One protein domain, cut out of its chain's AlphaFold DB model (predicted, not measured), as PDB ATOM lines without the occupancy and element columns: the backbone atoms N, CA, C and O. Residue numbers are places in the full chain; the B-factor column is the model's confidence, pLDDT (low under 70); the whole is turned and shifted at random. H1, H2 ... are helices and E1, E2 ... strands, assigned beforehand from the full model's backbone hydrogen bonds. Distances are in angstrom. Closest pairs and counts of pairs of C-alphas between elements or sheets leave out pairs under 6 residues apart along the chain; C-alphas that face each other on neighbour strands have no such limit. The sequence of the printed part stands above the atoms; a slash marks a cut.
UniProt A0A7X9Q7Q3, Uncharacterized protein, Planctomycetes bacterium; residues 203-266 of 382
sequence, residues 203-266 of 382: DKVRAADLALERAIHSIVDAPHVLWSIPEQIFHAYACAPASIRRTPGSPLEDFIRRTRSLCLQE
ATOM      1  N   ASP A 203     -43.738  34.450  66.986       94.50
ATOM      2  CA  ASP A 203     -42.880  33.433  66.370       94.50
ATOM      3  C   ASP A 203     -43.542  32.774  65.157       94.50
ATOM      4  O   ASP A 203     -42.890  32.540  64.139       94.50
ATOM      5  N   LYS A 204     -44.862  32.549  65.212       93.94
ATOM      6  CA  LYS A 204     -45.629  32.022  64.074       93.94
ATOM      7  C   LYS A 204     -45.697  33.038  62.938       93.94
ATOM      8  O   LYS A 204     -45.541  32.660  61.780       93.94
ATOM      9  N   VAL A 205     -45.880  34.316  63.277       94.50
ATOM     10  CA  VAL A 205     -45.869  35.428  62.313       94.50
ATOM     11  C   VAL A 205     -44.516  35.488  61.597       94.50
ATOM     12  O   VAL A 205     -44.465  35.450  60.371       94.50
ATOM     13  N   ARG A 206     -43.412  35.474  62.354       94.12
ATOM     14  CA  ARG A 206     -42.044  35.490  61.812       94.12
ATOM     15  C   ARG A 206     -41.727  34.255  60.973       94.12
ATOM     16  O   ARG A 206     -41.068  34.374  59.945       94.12
ATOM     17  N   ALA A 207     -42.187  33.075  61.389       94.81
ATOM     18  CA  ALA A 207     -42.001  31.847  60.624       94.81
ATOM     19  C   ALA A 207     -42.737  31.897  59.275       94.81
ATOM     20  O   ALA A 207     -42.183  31.464  58.263       94.81
ATOM     21  N   ALA A 208     -43.956  32.448  59.247       94.88
ATOM     22  CA  ALA A 208     -44.705  32.659  58.012       94.88
ATOM     23  C   ALA A 208     -44.020  33.691  57.098       94.88
ATOM     24  O   ALA A 208     -43.850  33.413  55.910       94.88
ATOM     25  N   ASP A 209     -43.551  34.813  57.654       94.94
ATOM     26  CA  ASP A 209     -42.794  35.834  56.917       94.94
ATOM     27  C   ASP A 209     -41.520  35.241  56.296       94.94
ATOM     28  O   ASP A 209     -41.300  35.365  55.093       94.94
ATOM     29  N   LEU A 210     -40.718  34.502  57.071       94.62
ATOM     30  CA  LEU A 210     -39.497  33.852  56.579       94.62
ATOM     31  C   LEU A 210     -39.793  32.815  55.484       94.62
ATOM     32  O   LEU A 210     -39.029  32.663  54.528       94.62
ATOM     33  N   ALA A 211     -40.889  32.069  55.616       94.62
ATOM     34  CA  ALA A 211     -41.300  31.098  54.611       94.62
ATOM     35  C   ALA A 211     -41.747  31.773  53.305       94.62
ATOM     36  O   ALA A 211     -41.408  31.272  52.228       94.62
ATOM     37  N   LEU A 212     -42.458  32.902  53.389       93.12
ATOM     38  CA  LEU A 212     -42.833  33.710  52.229       93.12
ATOM     39  C   LEU A 212     -41.602  34.357  51.579       93.12
ATOM     40  O   LEU A 212     -41.451  34.283  50.365       93.12
ATOM     41  N   GLU A 213     -40.683  34.908  52.374       93.75
ATOM     42  CA  GLU A 213     -39.409  35.472  51.914       93.75
ATOM     43  C   GLU A 213     -38.600  34.440  51.117       93.75
ATOM     44  O   GLU A 213     -38.221  34.694  49.974       93.75
ATOM     45  N   ARG A 214     -38.407  33.233  51.667       92.75
ATOM     46  CA  ARG A 214     -37.736  32.124  50.963       92.75
ATOM     47  C   ARG A 214     -38.451  31.734  49.673       92.75
ATOM     48  O   ARG A 214     -37.793  31.418  48.683       92.75
ATOM     49  N   ALA A 215     -39.783  31.738  49.676       92.25
ATOM     50  CA  ALA A 215     -40.552  31.436  48.480       92.25
ATOM     51  C   ALA A 215     -40.358  32.513  47.401       92.25
ATOM     52  O   ALA A 215     -40.131  32.152  46.249       92.25
ATOM     53  N   ILE A 216     -40.338  33.801  47.765       90.44
ATOM     54  CA  ILE A 216     -40.017  34.898  46.838       90.44
ATOM     55  C   ILE A 216     -38.623  34.696  46.232       90.44
ATOM     56  O   ILE A 216     -38.493  34.713  45.011       90.44
ATOM     57  N   HIS A 217     -37.598  34.398  47.039       88.94
ATOM     58  CA  HIS A 217     -36.259  34.075  46.513       88.94
ATOM     59  C   HIS A 217     -36.293  32.951  45.475       88.94
ATOM     60  O   HIS A 217     -35.696  33.084  44.412       88.94
ATOM     61  N   SER A 218     -37.042  31.877  45.742       87.31
ATOM     62  CA  SER A 218     -37.114  30.726  44.831       87.31
ATOM     63  C   SER A 218     -37.771  31.032  43.482       87.31
ATOM     64  O   SER A 218     -37.444  30.396  42.484       87.31
ATOM     65  N   ILE A 219     -38.692  31.999  43.435       85.25
ATOM     66  CA  ILE A 219     -39.428  32.334  42.209       85.25
ATOM     67  C   ILE A 219     -38.781  33.479  41.427       85.25
ATOM     68  O   ILE A 219     -39.033  33.618  40.234       85.25
ATOM     69  N   VAL A 220     -37.942  34.302  42.063       78.00
ATOM     70  CA  VAL A 220     -37.337  35.466  41.404       78.00
ATOM     71  C   VAL A 220     -36.372  35.040  40.296       78.00
ATOM     72  O   VAL A 220     -36.304  35.712  39.271       78.00
ATOM     73  N   ASP A 221     -35.712  33.887  40.402       67.56
ATOM     74  CA  ASP A 221     -34.894  33.346  39.308       67.56
ATOM     75  C   ASP A 221     -35.722  32.659  38.207       67.56
ATOM     76  O   ASP A 221     -35.234  32.491  37.087       67.56
ATOM     77  N   ALA A 222     -37.002  32.356  38.452       67.56
ATOM     78  CA  ALA A 222     -37.827  31.586  37.528       67.56
ATOM     79  C   ALA A 222     -38.161  32.379  36.241       67.56
ATOM     80  O   ALA A 222     -38.763  33.460  36.307       67.56
ATOM     81  N   PRO A 223     -37.825  31.860  35.042       58.59
ATOM     82  CA  PRO A 223     -37.910  32.602  33.778       58.59
ATOM     83  C   PRO A 223     -39.332  33.046  33.409       58.59
ATOM     84  O   PRO A 223     -39.503  34.006  32.660       58.59
ATOM     85  N   HIS A 224     -40.337  32.369  33.959       58.50
ATOM     86  CA  HIS A 224     -41.748  32.522  33.628       58.50
ATOM     87  C   HIS A 224     -42.526  33.449  34.574       58.50
ATOM     88  O   HIS A 224     -43.627  33.870  34.234       58.50
ATOM     89  N   VAL A 225     -41.958  33.811  35.729       60.53
ATOM     90  CA  VAL A 225     -42.629  34.696  36.688       60.53
ATOM     91  C   VAL A 225     -42.656  36.116  36.133       60.53
ATOM     92  O   VAL A 225     -41.619  36.723  35.833       60.53
ATOM     93  N   LEU A 226     -43.866  36.653  35.982       61.03
ATOM     94  CA  LEU A 226     -44.078  38.050  35.633       61.03
ATOM     95  C   LEU A 226     -43.598  38.938  36.783       61.03
ATOM     96  O   LEU A 226     -43.682  38.581  37.952       61.03
ATOM     97  N   TRP A 227     -43.039  40.102  36.454       67.00
ATOM     98  CA  TRP A 227     -42.363  40.930  37.452       67.00
ATOM     99  C   TRP A 227     -43.310  41.842  38.226       67.00
ATOM    100  O   TRP A 227     -42.844  42.580  39.082       67.00
ATOM    101  N   SER A 228     -44.619  41.754  38.008       75.31
ATOM    102  CA  SER A 228     -45.557  42.463  38.862       75.31
ATOM    103  C   SER A 228     -45.613  41.783  40.238       75.31
ATOM    104  O   SER A 228     -45.640  40.555  40.353       75.31
ATOM    105  N   ILE A 229     -45.632  42.579  41.307       80.38
ATOM    106  CA  ILE A 229     -45.778  42.080  42.686       80.38
ATOM    107  C   ILE A 229     -46.972  41.118  42.856       80.38
ATOM    108  O   ILE A 229     -46.788  40.098  43.513       80.38
ATOM    109  N   PRO A 230     -48.164  41.341  42.262       80.38
ATOM    110  CA  PRO A 230     -49.297  40.419  42.414       80.38
ATOM    111  C   PRO A 230     -48.988  38.997  41.934       80.38
ATOM    112  O   PRO A 230     -49.346  38.016  42.589       80.38
ATOM    113  N   GLU A 231     -48.286  38.880  40.806       80.56
ATOM    114  CA  GLU A 231     -47.851  37.599  40.252       80.56
ATOM    115  C   GLU A 231     -46.782  36.968  41.144       80.56
ATOM    116  O   GLU A 231     -46.896  35.804  41.523       80.56
ATOM    117  N   GLN A 232     -45.796  37.750  41.586       84.62
ATOM    118  CA  GLN A 232     -44.771  37.254  42.506       84.62
ATOM    119  C   GLN A 232     -45.379  36.715  43.804       84.62
ATOM    120  O   GLN A 232     -45.014  35.633  44.253       84.62
ATOM    121  N   ILE A 233     -46.346  37.418  44.393       87.88
ATOM    122  CA  ILE A 233     -47.019  36.955  45.607       87.88
ATOM    123  C   ILE A 233     -47.805  35.667  45.337       87.88
ATOM    124  O   ILE A 233     -47.677  34.715  46.107       87.88
ATOM    125  N   PHE A 234     -48.546  35.577  44.229       87.62
ATOM    126  CA  PHE A 234     -49.263  34.353  43.854       87.62
ATOM    127  C   PHE A 234     -48.323  33.144  43.724       87.62
ATOM    128  O   PHE A 234     -48.530  32.119  44.384       87.62
ATOM    129  N   HIS A 235     -47.255  33.282  42.939       88.62
ATOM    130  CA  HIS A 235     -46.268  32.221  42.749       88.62
ATOM    131  C   HIS A 235     -45.533  31.880  44.054       88.62
ATOM    132  O   HIS A 235     -45.298  30.704  44.339       88.62
ATOM    133  N   ALA A 236     -45.228  32.869  44.897       91.06
ATOM    134  CA  ALA A 236     -44.575  32.634  46.179       91.06
ATOM    135  C   ALA A 236     -45.476  31.819  47.118       91.06
ATOM    136  O   ALA A 236     -45.020  30.838  47.699       91.06
ATOM    137  N   TYR A 237     -46.772  32.131  47.211       91.56
ATOM    138  CA  TYR A 237     -47.716  31.340  48.012       91.56
ATOM    139  C   TYR A 237     -47.912  29.909  47.486       91.56
ATOM    140  O   TYR A 237     -48.151  28.998  48.286       91.56
ATOM    141  N   ALA A 238     -47.795  29.686  46.173       91.44
ATOM    142  CA  ALA A 238     -47.843  28.349  45.575       91.44
ATOM    143  C   ALA A 238     -46.600  27.515  45.932       91.44
ATOM    144  O   ALA A 238     -46.699  26.316  46.220       91.44
ATOM    145  N   CYS A 239     -45.440  28.171  45.975       90.50
ATOM    146  CA  CYS A 239     -44.145  27.588  46.321       90.50
ATOM    147  C   CYS A 239     -43.830  27.617  47.823       90.50
ATOM    148  O   CYS A 239     -42.764  27.155  48.228       90.50
ATOM    149  N   ALA A 240     -44.713  28.140  48.671       92.25
ATOM    150  CA  ALA A 240     -44.545  28.180  50.120       92.25
ATOM    151  C   ALA A 240     -45.172  26.949  50.815       92.25
ATOM    152  O   ALA A 240     -45.978  26.231  50.212       92.25
ATOM    153  N   PRO A 241     -44.826  26.660  52.087       92.44
ATOM    154  CA  PRO A 241     -45.521  25.628  52.849       92.44
ATOM    155  C   PRO A 241     -47.005  25.990  52.991       92.44
ATOM    156  O   PRO A 241     -47.337  27.137  53.274       92.44
ATOM    157  N   ALA A 242     -47.912  25.018  52.861       90.12
ATOM    158  CA  ALA A 242     -49.356  25.279  52.928       90.12
ATOM    159  C   ALA A 242     -49.811  25.939  54.247       90.12
ATOM    160  O   ALA A 242     -50.829  26.629  54.274       90.12
ATOM    161  N   SER A 243     -49.040  25.771  55.326       90.81
ATOM    162  CA  SER A 243     -49.308  26.363  56.638       90.81
ATOM    163  C   SER A 243     -49.361  27.891  56.622       90.81
ATOM    164  O   SER A 243     -50.174  28.451  57.357       90.81
ATOM    165  N   ILE A 244     -48.589  28.571  55.762       91.88
ATOM    166  CA  ILE A 244     -48.564  30.047  55.727       91.88
ATOM    167  C   ILE A 244     -49.900  30.643  55.279       91.88
ATOM    168  O   ILE A 244     -50.214  31.783  55.597       91.88
ATOM    169  N   ARG A 245     -50.718  29.858  54.563       91.12
ATOM    170  CA  ARG A 245     -52.067  30.268  54.161       91.12
ATOM    171  C   ARG A 245     -53.057  30.188  55.317       91.12
ATOM    172  O   ARG A 245     -54.020  30.930  55.328       91.12
ATOM    173  N   ARG A 246     -52.845  29.309  56.301       91.50
ATOM    174  CA  ARG A 246     -53.733  29.172  57.474       91.50
ATOM    175  C   ARG A 246     -53.251  29.974  58.681       91.50
ATOM    176  O   ARG A 246     -54.048  30.310  59.555       91.50
ATOM    177  N   THR A 247     -51.960  30.286  58.710       91.56
ATOM    178  CA  THR A 247     -51.306  31.100  59.734       91.56
ATOM    179  C   THR A 247     -50.598  32.252  59.028       91.56
ATOM    180  O   THR A 247     -49.447  32.080  58.626       91.56
ATOM    181  N   PRO A 248     -51.283  33.391  58.811       90.81
ATOM    182  CA  PRO A 248     -50.682  34.493  58.078       90.81
ATOM    183  C   PRO A 248     -49.467  35.043  58.811       90.81
ATOM    184  O   PRO A 248     -49.364  34.941  60.038       90.81
ATOM    185  N   GLY A 249     -48.582  35.662  58.042       93.25
ATOM    186  CA  GLY A 249     -47.507  36.494  58.557       93.25
ATOM    187  C   GLY A 249     -47.983  37.903  58.909       93.25
ATOM    188  O   GLY A 249     -49.132  38.120  59.326       93.25
ATOM    189  N   SER A 250     -47.063  38.846  58.756       93.69
ATOM    190  CA  SER A 250     -47.313  40.280  58.870       93.69
ATOM    191  C   SER A 250     -48.225  40.769  57.729       93.69
ATOM    192  O   SER A 250     -48.316  40.101  56.692       93.69
ATOM    193  N   PRO A 251     -48.887  41.937  57.867       92.88
ATOM    194  CA  PRO A 251     -49.480  42.624  56.718       92.88
ATOM    195  C   PRO A 251     -48.463  42.772  55.579       92.88
ATOM    196  O   PRO A 251     -47.266  42.917  55.833       92.88
ATOM    197  N   LEU A 252     -48.917  42.711  54.324       88.75
ATOM    198  CA  LEU A 252     -48.037  42.583  53.154       88.75
ATOM    199  C   LEU A 252     -47.035  43.747  53.031       88.75
ATOM    200  O   LEU A 252     -45.851  43.539  52.760       88.75
ATOM    201  N   GLU A 253     -47.506  44.965  53.259       86.69
ATOM    202  CA  GLU A 253     -46.726  46.199  53.296       86.69
ATOM    203  C   GLU A 253     -45.639  46.173  54.379       86.69
ATOM    204  O   GLU A 253     -44.506  46.611  54.151       86.69
ATOM    205  N   ASP A 254     -45.966  45.603  55.536       89.75
ATOM    206  CA  ASP A 254     -45.077  45.474  56.683       89.75
ATOM    207  C   ASP A 254     -44.039  44.379  56.446       89.75
ATOM    208  O   ASP A 254     -42.853  44.588  56.708       89.75
ATOM    209  N   PHE A 255     -44.457  43.246  55.880       91.25
ATOM    210  CA  PHE A 255     -43.573  42.170  55.447       91.25
ATOM    211  C   PHE A 255     -42.504  42.701  54.480       91.25
ATOM    212  O   PHE A 255     -41.307  42.560  54.745       91.25
ATOM    213  N   ILE A 256     -42.906  43.381  53.400       86.94
ATOM    214  CA  ILE A 256     -41.965  43.906  52.396       86.94
ATOM    215  C   ILE A 256     -41.016  44.941  53.009       86.94
ATOM    216  O   ILE A 256     -39.828  44.948  52.689       86.94
ATOM    217  N   ARG A 257     -41.507  45.793  53.918       85.19
ATOM    218  CA  ARG A 257     -40.698  46.832  54.575       85.19
ATOM    219  C   ARG A 257     -39.694  46.263  55.581       85.19
ATOM    220  O   ARG A 257     -38.585  46.781  55.690       85.19
ATOM    221  N   ARG A 258     -40.082  45.237  56.342       86.81
ATOM    222  CA  ARG A 258     -39.258  44.639  57.411       86.81
ATOM    223  C   ARG A 258     -38.249  43.633  56.885       86.81
ATOM    224  O   ARG A 258     -37.239  43.377  57.546       86.81
ATOM    225  N   THR A 259     -38.517  43.060  55.717       86.81
ATOM    226  CA  THR A 259     -37.645  42.053  55.131       86.81
ATOM    227  C   THR A 259     -36.284  42.653  54.782       86.81
ATOM    228  O   THR A 259     -36.170  43.604  54.012       86.81
ATOM    229  N   ARG A 260     -35.212  42.082  55.344       84.12
ATOM    230  CA  ARG A 260     -33.842  42.575  55.121       84.12
ATOM    231  C   ARG A 260     -33.242  42.061  53.819       84.12
ATOM    232  O   ARG A 260     -32.447  42.768  53.205       84.12
ATOM    233  N   SER A 261     -33.628  40.860  53.387       88.56
ATOM    234  CA  SER A 261     -33.065  40.240  52.186       88.56
ATOM    235  C   SER A 261     -33.811  40.587  50.899       88.56
ATOM    236  O   SER A 261     -33.346  40.206  49.833       88.56
ATOM    237  N   LEU A 262     -34.929  41.312  50.979       89.00
ATOM    238  CA  LEU A 262     -35.729  41.748  49.838       89.00
ATOM    239  C   LEU A 262     -35.761  43.281  49.768       89.00
ATOM    240  O   LEU A 262     -35.479  43.992  50.738       89.00
ATOM    241  N   CYS A 263     -36.080  43.797  48.590       85.25
ATOM    242  CA  CYS A 263     -36.296  45.212  48.338       85.25
ATOM    243  C   CYS A 263     -37.253  45.400  47.160       85.25
ATOM    244  O   CYS A 263     -37.351  44.544  46.280       85.25
ATOM    245  N   LEU A 264     -37.952  46.531  47.152       82.50
ATOM    246  CA  LEU A 264     -38.720  46.962  45.993       82.50
ATOM    247  C   LEU A 264     -37.772  47.581  44.975       82.50
ATOM    248  O   LEU A 264     -36.927  48.401  45.334       82.50
ATOM    249  N   GLN A 265     -37.919  47.184  43.719       75.12
ATOM    250  CA  GLN A 265     -37.172  47.761  42.611       75.12
ATOM    251  C   GLN A 265     -38.114  48.098  41.469       75.12
ATOM    252  O   GLN A 265     -39.073  47.373  41.190       75.12
ATOM    253  N   GLU A 266     -37.811  49.204  40.804       67.69
ATOM    254  CA  GLU A 266     -38.510  49.609  39.598       67.69
ATOM    255  C   GLU A 266     -38.024  48.790  38.411       67.69
ATOM    256  O   GLU A 266     -36.822  48.639  38.166       67.69
TER     257      GLU A 266
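What this domain is: This is residues 203 to 266 of the 382 residues of an uncharacterized protein of Planctomycetes bacterium (UniProt A0A7X9Q7Q3). One long helix, H1, runs along the longest axis, with the shorter H2 and H3 packed on one side of it, and H4 and the last strand, E1, along another side. The printed part has 64 residues, mostly helix, in the order H1, H2, H3, H4, E1; it is compact, with a radius of gyration of the C-alphas of 11.1 A, and spans 32 by 23 by 16 A.

How they stand to each other: H1, residues 203 to 220, touches H2, residues 229 to 239, with residues 212 to 220 alone, about perpendicular at 74 degrees; the closest C-alphas, of Ala 215 and Ala 236, are 4.8 A apart. With residues 208 to 212 alone it touches H3, residues 243 to 246; the closest C-alphas, of Ala 208 and Ile 244, are 5.2 A apart. H4, residues 252 to 258, is close to H1 but not clearly touching; the closest C-alphas, of Asp 209 and Phe 255, are 6.6 A apart. E1, residues 262 to 266, pairs with no named strand. Every O i to N i+4 pair is within hydrogen-bond range in H1, H2 and H4; H3 is too short for one.

Where its parts are: H1 begins at C-alpha 203 (-42.880, 33.433, 66.370) and is 25.7 A long, H2 15.0 A. E1, 13.2 A, ends at C-alpha 266 (-38.510, 49.609, 39.598).

The domain as a whole: The printed part has no cut and no long link. Residues 221 to 227 and 266 have pLDDT under 70.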